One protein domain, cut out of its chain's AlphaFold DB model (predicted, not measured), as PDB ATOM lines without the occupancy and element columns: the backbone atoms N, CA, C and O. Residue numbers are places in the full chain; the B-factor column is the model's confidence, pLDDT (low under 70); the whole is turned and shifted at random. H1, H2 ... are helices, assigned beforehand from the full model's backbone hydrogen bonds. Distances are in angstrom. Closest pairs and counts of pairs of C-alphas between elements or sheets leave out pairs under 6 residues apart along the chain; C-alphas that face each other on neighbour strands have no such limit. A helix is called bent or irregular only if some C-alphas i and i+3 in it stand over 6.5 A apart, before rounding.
ATOM      1  N   CYS A  35     238.365 165.732 114.215       76.19
ATOM      2  CA  CYS A  35     238.402 166.335 112.890       76.19
ATOM      3  C   CYS A  35     237.189 167.246 112.656       76.19
ATOM      4  O   CYS A  35     237.339 168.324 112.092       76.19
ATOM      5  N   CYS A  36     235.993 166.866 113.120       77.38
ATOM      6  CA  CYS A  36     234.818 167.737 113.031       77.38
ATOM      7  C   CYS A  36     234.994 169.035 113.838       77.38
ATOM      8  O   CYS A  36     234.616 170.101 113.355       77.38
ATOM      9  N   LYS A  37     235.599 168.966 115.033       82.19
ATOM     10  CA  LYS A  37     235.923 170.155 115.842       82.19
ATOM     11  C   LYS A  37     236.952 171.045 115.154       82.19
ATOM     12  O   LYS A  37     236.759 172.251 115.085       82.19
ATOM     13  N   GLU A  38     238.010 170.458 114.602       81.62
ATOM     14  CA  GLU A  38     239.014 171.209 113.843       81.62
ATOM     15  C   GLU A  38     238.389 171.920 112.638       81.62
ATOM     16  O   GLU A  38     238.596 173.118 112.459       81.62
ATOM     17  N   LEU A  39     237.559 171.222 111.857       83.38
ATOM     18  CA  LEU A  39     236.844 171.817 110.724       83.38
ATOM     19  C   LEU A  39     235.910 172.952 111.160       83.38
ATOM     20  O   LEU A  39     235.835 173.979 110.487       83.38
ATOM     21  N   GLN A  40     235.216 172.795 112.289       85.88
ATOM     22  CA  GLN A  40     234.364 173.843 112.844       85.88
ATOM     23  C   GLN A  40     235.168 175.104 113.190       85.88
ATOM     24  O   GLN A  40     234.748 176.207 112.836       85.88
ATOM     25  N   GLU A  41     236.321 174.952 113.842       88.31
ATOM     26  CA  GLU A  41     237.187 176.081 114.192       88.31
ATOM     27  C   GLU A  41     237.806 176.743 112.954       88.31
ATOM     28  O   GLU A  41     237.881 177.971 112.893       88.31
ATOM     29  N   ILE A  42     238.177 175.960 111.934       88.38
ATOM     30  CA  ILE A  42     238.671 176.484 110.652       88.38
ATOM     31  C   ILE A  42     237.602 177.357 109.989       88.38
ATOM     32  O   ILE A  42     237.862 178.520 109.685       88.38
ATOM     33  N   HIS A  43     236.380 176.844 109.827       89.88
ATOM     34  CA  HIS A  43     235.300 177.614 109.207       89.88
ATOM     35  C   HIS A  43     234.936 178.856 110.028       89.88
ATOM     36  O   HIS A  43     234.706 179.927 109.463       89.88
ATOM     37  N   LYS A  44     234.922 178.752 111.366       92.56
ATOM     38  CA  LYS A  44     234.732 179.916 112.244       92.56
ATOM     39  C   LYS A  44     235.806 180.970 111.970       92.56
ATOM     40  O   LYS A  44     235.474 182.143 111.809       92.56
ATOM     41  N   HIS A  45     237.074 180.567 111.888       93.12
ATOM     42  CA  HIS A  45     238.187 181.476 111.627       93.12
ATOM     43  C   HIS A  45     238.071 182.177 110.267       93.12
ATOM     44  O   HIS A  45     238.272 183.388 110.193       93.12
ATOM     45  N   GLU A  46     237.699 181.454 109.210       93.31
ATOM     46  CA  GLU A  46     237.502 182.031 107.873       93.31
ATOM     47  C   GLU A  46     236.398 183.095 107.860       93.31
ATOM     48  O   GLU A  46     236.574 184.176 107.291       93.31
ATOM     49  N   ILE A  47     235.280 182.831 108.540       93.62
ATOM     50  CA  ILE A  47     234.185 183.800 108.667       93.62
ATOM     51  C   ILE A  47     234.656 185.043 109.433       93.62
ATOM     52  O   ILE A  47     234.398 186.165 108.998       93.62
ATOM     53  N   LEU A  48     235.377 184.866 110.544       93.25
ATOM     54  CA  LEU A  48     235.915 185.985 111.324       93.25
ATOM     55  C   LEU A  48     236.901 186.826 110.513       93.25
ATOM     56  O   LEU A  48     236.805 188.052 110.528       93.25
ATOM     57  N   ALA A  49     237.804 186.186 109.767       91.44
ATOM     58  CA  ALA A  49     238.722 186.873 108.866       91.44
ATOM     59  C   ALA A  49     237.950 187.711 107.836       91.44
ATOM     60  O   ALA A  49     238.261 188.886 107.640       91.44
ATOM     61  N   LYS A  50     236.877 187.151 107.263       93.88
ATOM     62  CA  LYS A  50     236.021 187.866 106.314       93.88
ATOM     63  C   LYS A  50     235.307 189.062 106.943       93.88
ATOM     64  O   LYS A  50     235.252 190.124 106.333       93.88
ATOM     65  N   ILE A  51     234.787 188.928 108.162       93.06
ATOM     66  CA  ILE A  51     234.183 190.056 108.889       93.06
ATOM     67  C   ILE A  51     235.240 191.137 109.154       93.06
ATOM     68  O   ILE A  51     234.985 192.316 108.910       93.06
ATOM     69  N   CYS A  52     236.445 190.755 109.584       92.38
ATOM     70  CA  CYS A  52     237.556 191.682 109.802       92.38
ATOM     71  C   CYS A  52     237.939 192.462 108.533       92.38
ATOM     72  O   CYS A  52     238.211 193.659 108.633       92.38
ATOM     73  N   GLU A  53     237.909 191.835 107.350       91.75
ATOM     74  CA  GLU A  53     238.131 192.528 106.068       91.75
ATOM     75  C   GLU A  53     237.146 193.691 105.854       91.75
ATOM     76  O   GLU A  53     237.543 194.742 105.350       91.75
ATOM     77  N   TYR A  54     235.884 193.536 106.267       90.81
ATOM     78  CA  TYR A  54     234.863 194.582 106.143       90.81
ATOM     79  C   TYR A  54     234.920 195.634 107.257       90.81
ATOM     80  O   TYR A  54     234.606 196.799 107.016       90.81
ATOM     81  N   VAL A  55     235.301 195.245 108.478       89.56
ATOM     82  CA  VAL A  55     235.391 196.166 109.628       89.56
ATOM     83  C   VAL A  55     236.655 197.037 109.555       89.56
ATOM     84  O   VAL A  55     236.655 198.166 110.046       89.56
ATOM     85  N   GLY A  56     237.720 196.540 108.918       85.56
ATOM     86  CA  GLY A  56     238.964 197.265 108.659       85.56
ATOM     87  C   GLY A  56     240.174 196.736 109.445       85.56
ATOM     88  O   GLY A  56     240.044 195.861 110.304       85.56
ATOM     89  N   PRO A  57     241.385 197.260 109.178       78.38
ATOM     90  CA  PRO A  57     242.626 196.735 109.740       78.38
ATOM     91  C   PRO A  57     242.884 197.284 111.151       78.38
ATOM     92  O   PRO A  57     243.576 198.283 111.332       78.38
ATOM     93  N   CYS A  58     242.340 196.624 112.174       83.38
ATOM     94  CA  CYS A  58     242.709 196.867 113.568       83.38
ATOM     95  C   CYS A  58     242.748 195.540 114.341       83.38
ATOM     96  O   CYS A  58     241.794 194.770 114.239       83.38
ATOM     97  N   PRO A  59     243.784 195.256 115.152       77.94
ATOM     98  CA  PRO A  59     243.849 194.028 115.949       77.94
ATOM     99  C   PRO A  59     242.663 193.838 116.905       77.94
ATOM    100  O   PRO A  59     242.240 192.711 117.145       77.94
ATOM    101  N   SER A  60     242.076 194.930 117.413       82.75
ATOM    102  CA  SER A  60     240.874 194.869 118.256       82.75
ATOM    103  C   SER A  60     239.609 194.461 117.491       82.75
ATOM    104  O   SER A  60     238.611 194.098 118.113       82.75
ATOM    105  N   ASN A  61     239.641 194.466 116.154       87.25
ATOM    106  CA  ASN A  61     238.494 194.082 115.338       87.25
ATOM    107  C   ASN A  61     238.227 192.579 115.366       87.25
ATOM    108  O   ASN A  61     237.109 192.197 115.051       87.25
ATOM    109  N   PHE A  62     239.173 191.735 115.798       87.31
ATOM    110  CA  PHE A  62     238.908 190.300 115.954       87.31
ATOM    111  C   PHE A  62     237.858 190.021 117.031       87.31
ATOM    112  O   PHE A  62     236.915 189.276 116.783       87.31
ATOM    113  N   ALA A  63     237.970 190.675 118.191       89.81
ATOM    114  CA  ALA A  63     236.962 190.567 119.246       89.81
ATOM    115  C   ALA A  63     235.600 191.081 118.756       89.81
ATOM    116  O   ALA A  63     234.572 190.443 118.951       89.81
ATOM    117  N   LYS A  64     235.604 192.197 118.019       91.50
ATOM    118  CA  LYS A  64     234.385 192.763 117.434       91.50
ATOM    119  C   LYS A  64     233.774 191.871 116.347       91.50
ATOM    120  O   LYS A  64     232.557 191.784 116.243       91.50
ATOM    121  N   ALA A  65     234.593 191.211 115.536       93.25
ATOM    122  CA  ALA A  65     234.137 190.259 114.532       93.25
ATOM    123  C   ALA A  65     233.477 189.041 115.184       93.25
ATOM    124  O   ALA A  65     232.473 188.549 114.674       93.25
ATOM    125  N   GLU A  66     233.999 188.596 116.328       92.62
ATOM    126  CA  GLU A  66     233.394 187.523 117.113       92.62
ATOM    127  C   GLU A  66     232.050 187.941 117.717       92.62
ATOM    128  O   GLU A  66     231.081 187.195 117.590       92.62
ATOM    129  N   GLU A  67     231.947 189.155 118.265       93.31
ATOM    130  CA  GLU A  67     230.668 189.718 118.722       93.31
ATOM    131  C   GLU A  67     229.636 189.809 117.589       93.31
ATOM    132  O   GLU A  67     228.477 189.435 117.773       93.31
ATOM    133  N   ILE A  68     230.055 190.272 116.404       93.62
ATOM    134  CA  ILE A  68     229.188 190.347 115.220       93.62
ATOM    135  C   ILE A  68     228.706 188.950 114.837       93.62
ATOM    136  O   ILE A  68     227.503 188.752 114.687       93.62
ATOM    137  N   LEU A  69     229.621 187.983 114.700       94.19
ATOM    138  CA  LEU A  69     229.280 186.611 114.333       94.19
ATOM    139  C   LEU A  69     228.308 185.987 115.339       94.19
ATOM    140  O   LEU A  69     227.305 185.399 114.937       94.19
ATOM    141  N   GLU A  70     228.575 186.129 116.637       92.69
ATOM    142  CA  GLU A  70     227.714 185.580 117.686       92.69
ATOM    143  C   GLU A  70     226.312 186.197 117.658       92.69
ATOM    144  O   GLU A  70     225.327 185.484 117.860       92.69
ATOM    145  N   GLY A  71     226.221 187.494 117.347       90.81
ATOM    146  CA  GLY A  71     224.958 188.215 117.241       90.81
ATOM    147  C   GLY A  71     224.095 187.822 116.041       90.81
ATOM    148  O   GLY A  71     222.883 187.966 116.131       90.81
ATOM    149  N   ILE A  72     224.686 187.320 114.947       91.94
ATOM    150  CA  ILE A  72     223.961 187.089 113.681       91.94
ATOM    151  C   ILE A  72     223.928 185.628 113.220       91.94
ATOM    152  O   ILE A  72     223.191 185.302 112.292       91.94
ATOM    153  N   LYS A  73     224.723 184.723 113.807       91.00
ATOM    154  CA  LYS A  73     224.883 183.350 113.280       91.00
ATOM    155  C   LYS A  73     223.567 182.576 113.175       91.00
ATOM    156  O   LYS A  73     223.388 181.810 112.231       91.00
ATOM    157  N   TYR A  74     222.652 182.771 114.126       90.19
ATOM    158  CA  TYR A  74     221.352 182.104 114.103       90.19
ATOM    159  C   TYR A  74     220.410 182.746 113.089       90.19
ATOM    160  O   TYR A  74     219.700 182.014 112.410       90.19
ATOM    161  N   ASP A  75     220.472 184.065 112.906       87.31
ATOM    162  CA  ASP A  75     219.696 184.766 111.879       87.31
ATOM    163  C   ASP A  75     220.133 184.351 110.473       87.31
ATOM    164  O   ASP A  75     219.295 184.068 109.617       87.31
ATOM    165  N   ILE A  76     221.447 184.229 110.247       89.38
ATOM    166  CA  ILE A  76     222.004 183.711 108.993       89.38
ATOM    167  C   ILE A  76     221.537 182.274 108.764       89.38
ATOM    168  O   ILE A  76     221.057 181.957 107.677       89.38
ATOM    169  N   ALA A  77     221.654 181.399 109.770       87.81
ATOM    170  CA  ALA A  77     221.202 180.015 109.651       87.81
ATOM    171  C   ALA A  77     219.701 179.940 109.331       87.81
ATOM    172  O   ALA A  77     219.294 179.157 108.471       87.81
ATOM    173  N   ASN A  78     218.897 180.793 109.969       85.19
ATOM    174  CA  ASN A  78     217.465 180.855 109.735       85.19
ATOM    175  C   ASN A  78     217.147 181.314 108.309       85.19
ATOM    176  O   ASN A  78     216.343 180.678 107.630       85.19
ATOM    177  N   TYR A  79     217.826 182.365 107.836       85.19
ATOM    178  CA  TYR A  79     217.704 182.861 106.467       85.19
ATOM    179  C   TYR A  79     218.063 181.778 105.447       85.19
ATOM    180  O   TYR A  79     217.275 181.496 104.546       85.19
ATOM    181  N   VAL A  80     219.222 181.132 105.611       86.06
ATOM    182  CA  VAL A  80     219.686 180.095 104.684       86.06
ATOM    183  C   VAL A  80     218.680 178.954 104.624       86.06
ATOM    184  O   VAL A  80     218.290 178.556 103.535       86.06
ATOM    185  N   ILE A  81     218.206 178.453 105.764       83.06
ATOM    186  CA  ILE A  81     217.291 177.307 105.789       83.06
ATOM    187  C   ILE A  81     215.910 177.652 105.218       83.06
ATOM    188  O   ILE A  81     215.337 176.838 104.497       83.06
ATOM    189  N   HIS A  82     215.380 178.844 105.496       78.00
ATOM    190  CA  HIS A  82     214.047 179.237 105.028       78.00
ATOM    191  C   HIS A  82     214.014 179.728 103.578       78.00
ATOM    192  O   HIS A  82     212.976 179.613 102.914       78.00
ATOM    193  N   HIS A  83     215.106 180.324 103.094       79.94
ATOM    194  CA  HIS A  83     215.095 181.080 101.842       79.94
ATOM    195  C   HIS A  83     216.075 180.567 100.787       79.94
ATOM    196  O   HIS A  83     215.746 180.645  99.605       79.94
ATOM    197  N   GLU A  84     217.219 180.002 101.180       77.56
ATOM    198  CA  GLU A  84     218.252 179.525 100.243       77.56
ATOM    199  C   GLU A  84     218.258 177.994 100.098       77.56
ATOM    200  O   GLU A  84     218.548 177.458  99.026       77.56
ATOM    201  N   TYR A  85     217.917 177.260 101.160       78.50
ATOM    202  CA  TYR A  85     217.831 175.808 101.137       78.50
ATOM    203  C   TYR A  85     216.558 175.397 100.394       78.50
ATOM    204  O   TYR A  85     215.445 175.784 100.748       78.50
ATOM    205  N   SER A  86     216.741 174.652  99.301       56.06
ATOM    206  CA  SER A  86     215.700 174.357  98.314       56.06
ATOM    207  C   SER A  86     214.391 173.885  98.959       56.06
ATOM    208  O   SER A  86     214.375 172.855  99.632       56.06
ATOM    209  N   ARG A  87     213.274 174.567  98.650       58.38
ATOM    210  CA  ARG A  87     211.900 174.240  99.109       58.38
ATOM    211  C   ARG A  87     211.458 172.797  98.830       58.38
ATOM    212  O   ARG A  87     210.427 172.364  99.329       58.38
ATOM    213  N   SER A  88     212.195 172.082  97.982       57.75
ATOM    214  CA  SER A  88     211.960 170.684  97.630       57.75
ATOM    215  C   SER A  88     212.424 169.684  98.694       57.75
ATOM    216  O   SER A  88     212.047 168.522  98.605       57.75
ATOM    217  N   HIS A  89     213.252 170.099  99.655       57.34
ATOM    218  CA  HIS A  89     213.740 169.232 100.727       57.34
ATOM    219  C   HIS A  89     212.962 169.553 102.001       57.34
ATOM    220  O   HIS A  89     212.865 170.713 102.401       57.34
ATOM    221  N   MET A  90     212.374 168.532 102.624       58.75
ATOM    222  CA  MET A  90     211.666 168.711 103.887       58.75
ATOM    223  C   MET A  90     212.684 169.015 104.987       58.75
ATOM    224  O   MET A  90     213.551 168.199 105.289       58.75
ATOM    225  N   VAL A  91     212.584 170.199 105.585       69.25
ATOM    226  CA  VAL A  91     213.375 170.553 106.765       69.25
ATOM    227  C   VAL A  91     212.646 170.046 108.005       69.25
ATOM    228  O   VAL A  91     211.428 170.184 108.115       69.25
ATOM    229  N   SER A  92     213.385 169.462 108.949       75.44
ATOM    230  CA  SER A  92     212.818 169.024 110.226       75.44
ATOM    231  C   SER A  92     212.188 170.202 110.977       75.44
ATOM    232  O   SER A  92     212.866 171.185 111.279       75.44
ATOM    233  N   THR A  93     210.910 170.079 111.343       72.81
ATOM    234  CA  THR A  93     210.198 171.068 112.170       72.81
ATOM    235  C   THR A  93     210.906 171.315 113.504       72.81
ATOM    236  O   THR A  93     210.907 172.437 114.000       72.81
ATOM    237  N   GLU A  94     211.551 170.292 114.073       71.69
ATOM    238  CA  GLU A  94     212.326 170.423 115.313       71.69
ATOM    239  C   GLU A  94     213.538 171.346 115.131       71.69
ATOM    240  O   GLU A  94     213.804 172.191 115.985       71.69
ATOM    241  N   LEU A  95     214.231 171.243 113.990       76.50
ATOM    242  CA  LEU A  95     215.354 172.119 113.654       76.50
ATOM    243  C   LEU A  95     214.892 173.568 113.465       76.50
ATOM    244  O   LEU A  95     215.549 174.479 113.965       76.50
ATOM    245  N   LEU A  96     213.762 173.777 112.784       77.69
ATOM    246  CA  LEU A  96     213.190 175.113 112.576       77.69
ATOM    247  C   LEU A  96     212.815 175.772 113.908       77.69
ATOM    248  O   LEU A  96     213.241 176.890 114.184       77.69
ATOM    249  N   LEU A  97     212.109 175.047 114.780       76.62
ATOM    250  CA  LEU A  97     211.740 175.542 116.110       76.62
ATOM    251  C   LEU A  97     212.969 175.827 116.983       76.62
ATOM    252  O   LEU A  97     212.998 176.821 117.714       76.62
ATOM    253  N   TRP A  98     213.993 174.972 116.912       81.81
ATOM    254  CA  TRP A  98     215.248 175.195 117.623       81.81
ATOM    255  C   TRP A  98     215.964 176.461 117.132       81.81
ATOM    256  O   TRP A  98     216.434 177.245 117.959       81.81
ATOM    257  N   LEU A  99     216.019 176.693 115.816       82.88
ATOM    258  CA  LEU A  99     216.628 177.888 115.226       82.88
ATOM    259  C   LEU A  99     215.877 179.162 115.602       82.88
ATOM    260  O   LEU A  99     216.506 180.111 116.072       82.88
ATOM    261  N   ASP A 100     214.550 179.164 115.481       78.81
ATOM    262  CA  ASP A 100     213.720 180.311 115.856       78.81
ATOM    263  C   ASP A 100     213.903 180.674 117.332       78.81
ATOM    264  O   ASP A 100     214.023 181.852 117.678       78.81
ATOM    265  N   GLY A 101     214.012 179.671 118.209       80.62
ATOM    266  CA  GLY A 101     214.259 179.905 119.627       80.62
ATOM    267  C   GLY A 101     215.653 180.445 119.953       80.62
ATOM    268  O   GLY A 101     215.825 181.114 120.976       80.62
ATOM    269  N   ARG A 102     216.647 180.185 119.096       83.44
ATOM    270  CA  ARG A 102     218.006 180.729 119.224       83.44
ATOM    271  C   ARG A 102     218.132 182.138 118.648       83.44
ATOM    272  O   ARG A 102     218.832 182.947 119.250       83.44
ATOM    273  N   ALA A 103     217.452 182.421 117.539       82.44
ATOM    274  CA  ALA A 103     217.411 183.742 116.912       82.44
ATOM    275  C   ALA A 103     216.574 184.743 117.734       82.44
ATOM    276  O   ALA A 103     216.992 185.874 117.966       82.44
ATOM    277  N   HIS A 104     215.431 184.303 118.277       82.00
ATOM    278  CA  HIS A 104     214.471 185.170 118.972       82.00
ATOM    279  C   HIS A 104     214.164 184.699 120.408       82.00
ATOM    280  O   HIS A 104     213.005 184.453 120.767       82.00
ATOM    281  N   PRO A 105     215.165 184.617 121.305       76.69
ATOM    282  CA  PRO A 105     214.980 184.059 122.648       76.69
ATOM    283  C   PRO A 105     213.984 184.856 123.507       76.69
ATOM    284  O   PRO A 105     213.347 184.310 124.410       76.69
ATOM    285  N   ASN A 106     213.826 186.156 123.239       78.50
ATOM    286  CA  ASN A 106     212.870 187.007 123.947       78.50
ATOM    287  C   ASN A 106     211.420 186.728 123.538       78.50
ATOM    288  O   ASN A 106     210.525 186.837 124.376       78.50
ATOM    289  N   ASP A 107     211.180 186.350 122.286       77.25
ATOM    290  CA  ASP A 107     209.828 186.087 121.796       77.25
ATOM    291  C   ASP A 107     209.332 184.715 122.255       77.25
ATOM    292  O   ASP A 107     208.173 184.590 122.649       77.25
ATOM    293  N   VAL A 108     210.234 183.735 122.387       75.38
ATOM    294  CA  VAL A 108     209.931 182.454 123.051       75.38
ATOM    295  C   VAL A 108     209.493 182.667 124.500       75.38
ATOM    296  O   VAL A 108     208.505 182.084 124.939       75.38
ATOM    297  N   LYS A 109     210.178 183.540 125.251       75.94
ATOM    298  CA  LYS A 109     209.790 183.863 126.637       75.94
ATOM    299  C   LYS A 109     208.424 184.544 126.717       75.94
ATOM    300  O   LYS A 109     207.649 184.247 127.625       75.94
ATOM    301  N   LYS A 110     208.117 185.451 125.783       78.25
ATOM    302  CA  LYS A 110     206.791 186.086 125.701       78.25
ATOM    303  C   LYS A 110     205.706 185.058 125.393       78.25
ATOM    304  O   LYS A 110     204.656 185.096 126.027       78.25
ATOM    305  N   LEU A 111     205.967 184.137 124.467       75.12
ATOM    306  CA  LEU A 111     205.038 183.069 124.111       75.12
ATOM    307  C   LEU A 111     204.803 182.112 125.287       75.12
ATOM    308  O   LEU A 111     203.657 181.838 125.621       75.12
ATOM    309  N   ASP A 112     205.860 181.665 125.964       77.31
ATOM    310  CA  ASP A 112     205.759 180.826 127.166       77.31
ATOM    311  C   ASP A 112     204.966 181.531 128.282       77.31
ATOM    312  O   ASP A 112     204.063 180.946 128.879       77.31
ATOM    313  N   SER A 113     205.231 182.822 128.510       79.19
ATOM    314  CA  SER A 113     204.463 183.638 129.456       79.19
ATOM    315  C   SER A 113     202.985 183.748 129.064       79.19
ATOM    316  O   SER A 113     202.112 183.616 129.925       79.19
ATOM    317  N   PHE A 114     202.692 183.945 127.776       80.50
ATOM    318  CA  PHE A 114     201.330 183.987 127.252       80.50
ATOM    319  C   PHE A 114     200.608 182.649 127.448       80.50
ATOM    320  O   PHE A 114     199.511 182.630 128.000       80.50
ATOM    321  N   ILE A 115     201.236 181.533 127.071       80.69
ATOM    322  CA  ILE A 115     200.676 180.182 127.208       80.69
ATOM    323  C   ILE A 115     200.401 179.863 128.678       80.69
ATOM    324  O   ILE A 115     199.304 179.422 129.006       80.69
ATOM    325  N   LYS A 116     201.348 180.139 129.581       81.62
ATOM    326  CA  LYS A 116     201.156 179.939 131.027       81.62
ATOM    327  C   LYS A 116     200.004 180.769 131.576       81.62
ATOM    328  O   LYS A 116     199.236 180.271 132.391       81.62
TER     329      LYS A 116
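What this domain is: This is residues 35 to 116 of the 124 residues of an uncharacterized protein of Spirochaetes bacterium (UniProt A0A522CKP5). An open zigzag of helices is built on the bent helix H2: H1 packs on its first arm, H3 folds back on its second, and H4 turns away beyond H3. The 82 printed residues hold four named helices, H1 to H4, and no named strand: all helix. The whole is loose, radius of gyration of the C-alphas 16.2 A, spanning 48 by 33 by 25 A.

Where its parts are: H2, residues 61 to 84, one helix by its hydrogen bonds, is bent: C-alphas 71 and 74 are 7.8 A apart. Its arms are H2a, 61 to 71, 14.9 A, and H2b, 74 to 84, 14.4 A. H1, 35 to 55, 30.2 A, begins at C-alpha (238.402, 166.335, 112.890). H3 is 93 to 103, 15.3 A; H4, 105 to 116, 16.7 A, ends at C-alpha (201.156, 179.939, 131.027).

How they stand to each other: H2a touches H1's residues 48 to 55 alone; closest C-alphas, Leu 48 and Ala 65, 5.6 A. H2b and H3 form a helical hairpin, a steep tilt of 44 degrees; closest C-alphas, Tyr 74 and Ala 103, 5.1 A. H4 is close but not clearly touching H3; closest C-alphas, Gly 101 and Val 108, 6.1 A. Every O i to N i+4 pair in H1, H2a, H2b, H3 and H4 is within hydrogen-bond range.

The domain as a whole: The farthest C-alphas, Pro 57 and Lys 116, are 49.5 A apart. The printed part has no cut and no long link. Residues 86 to 91 have pLDDT under 70.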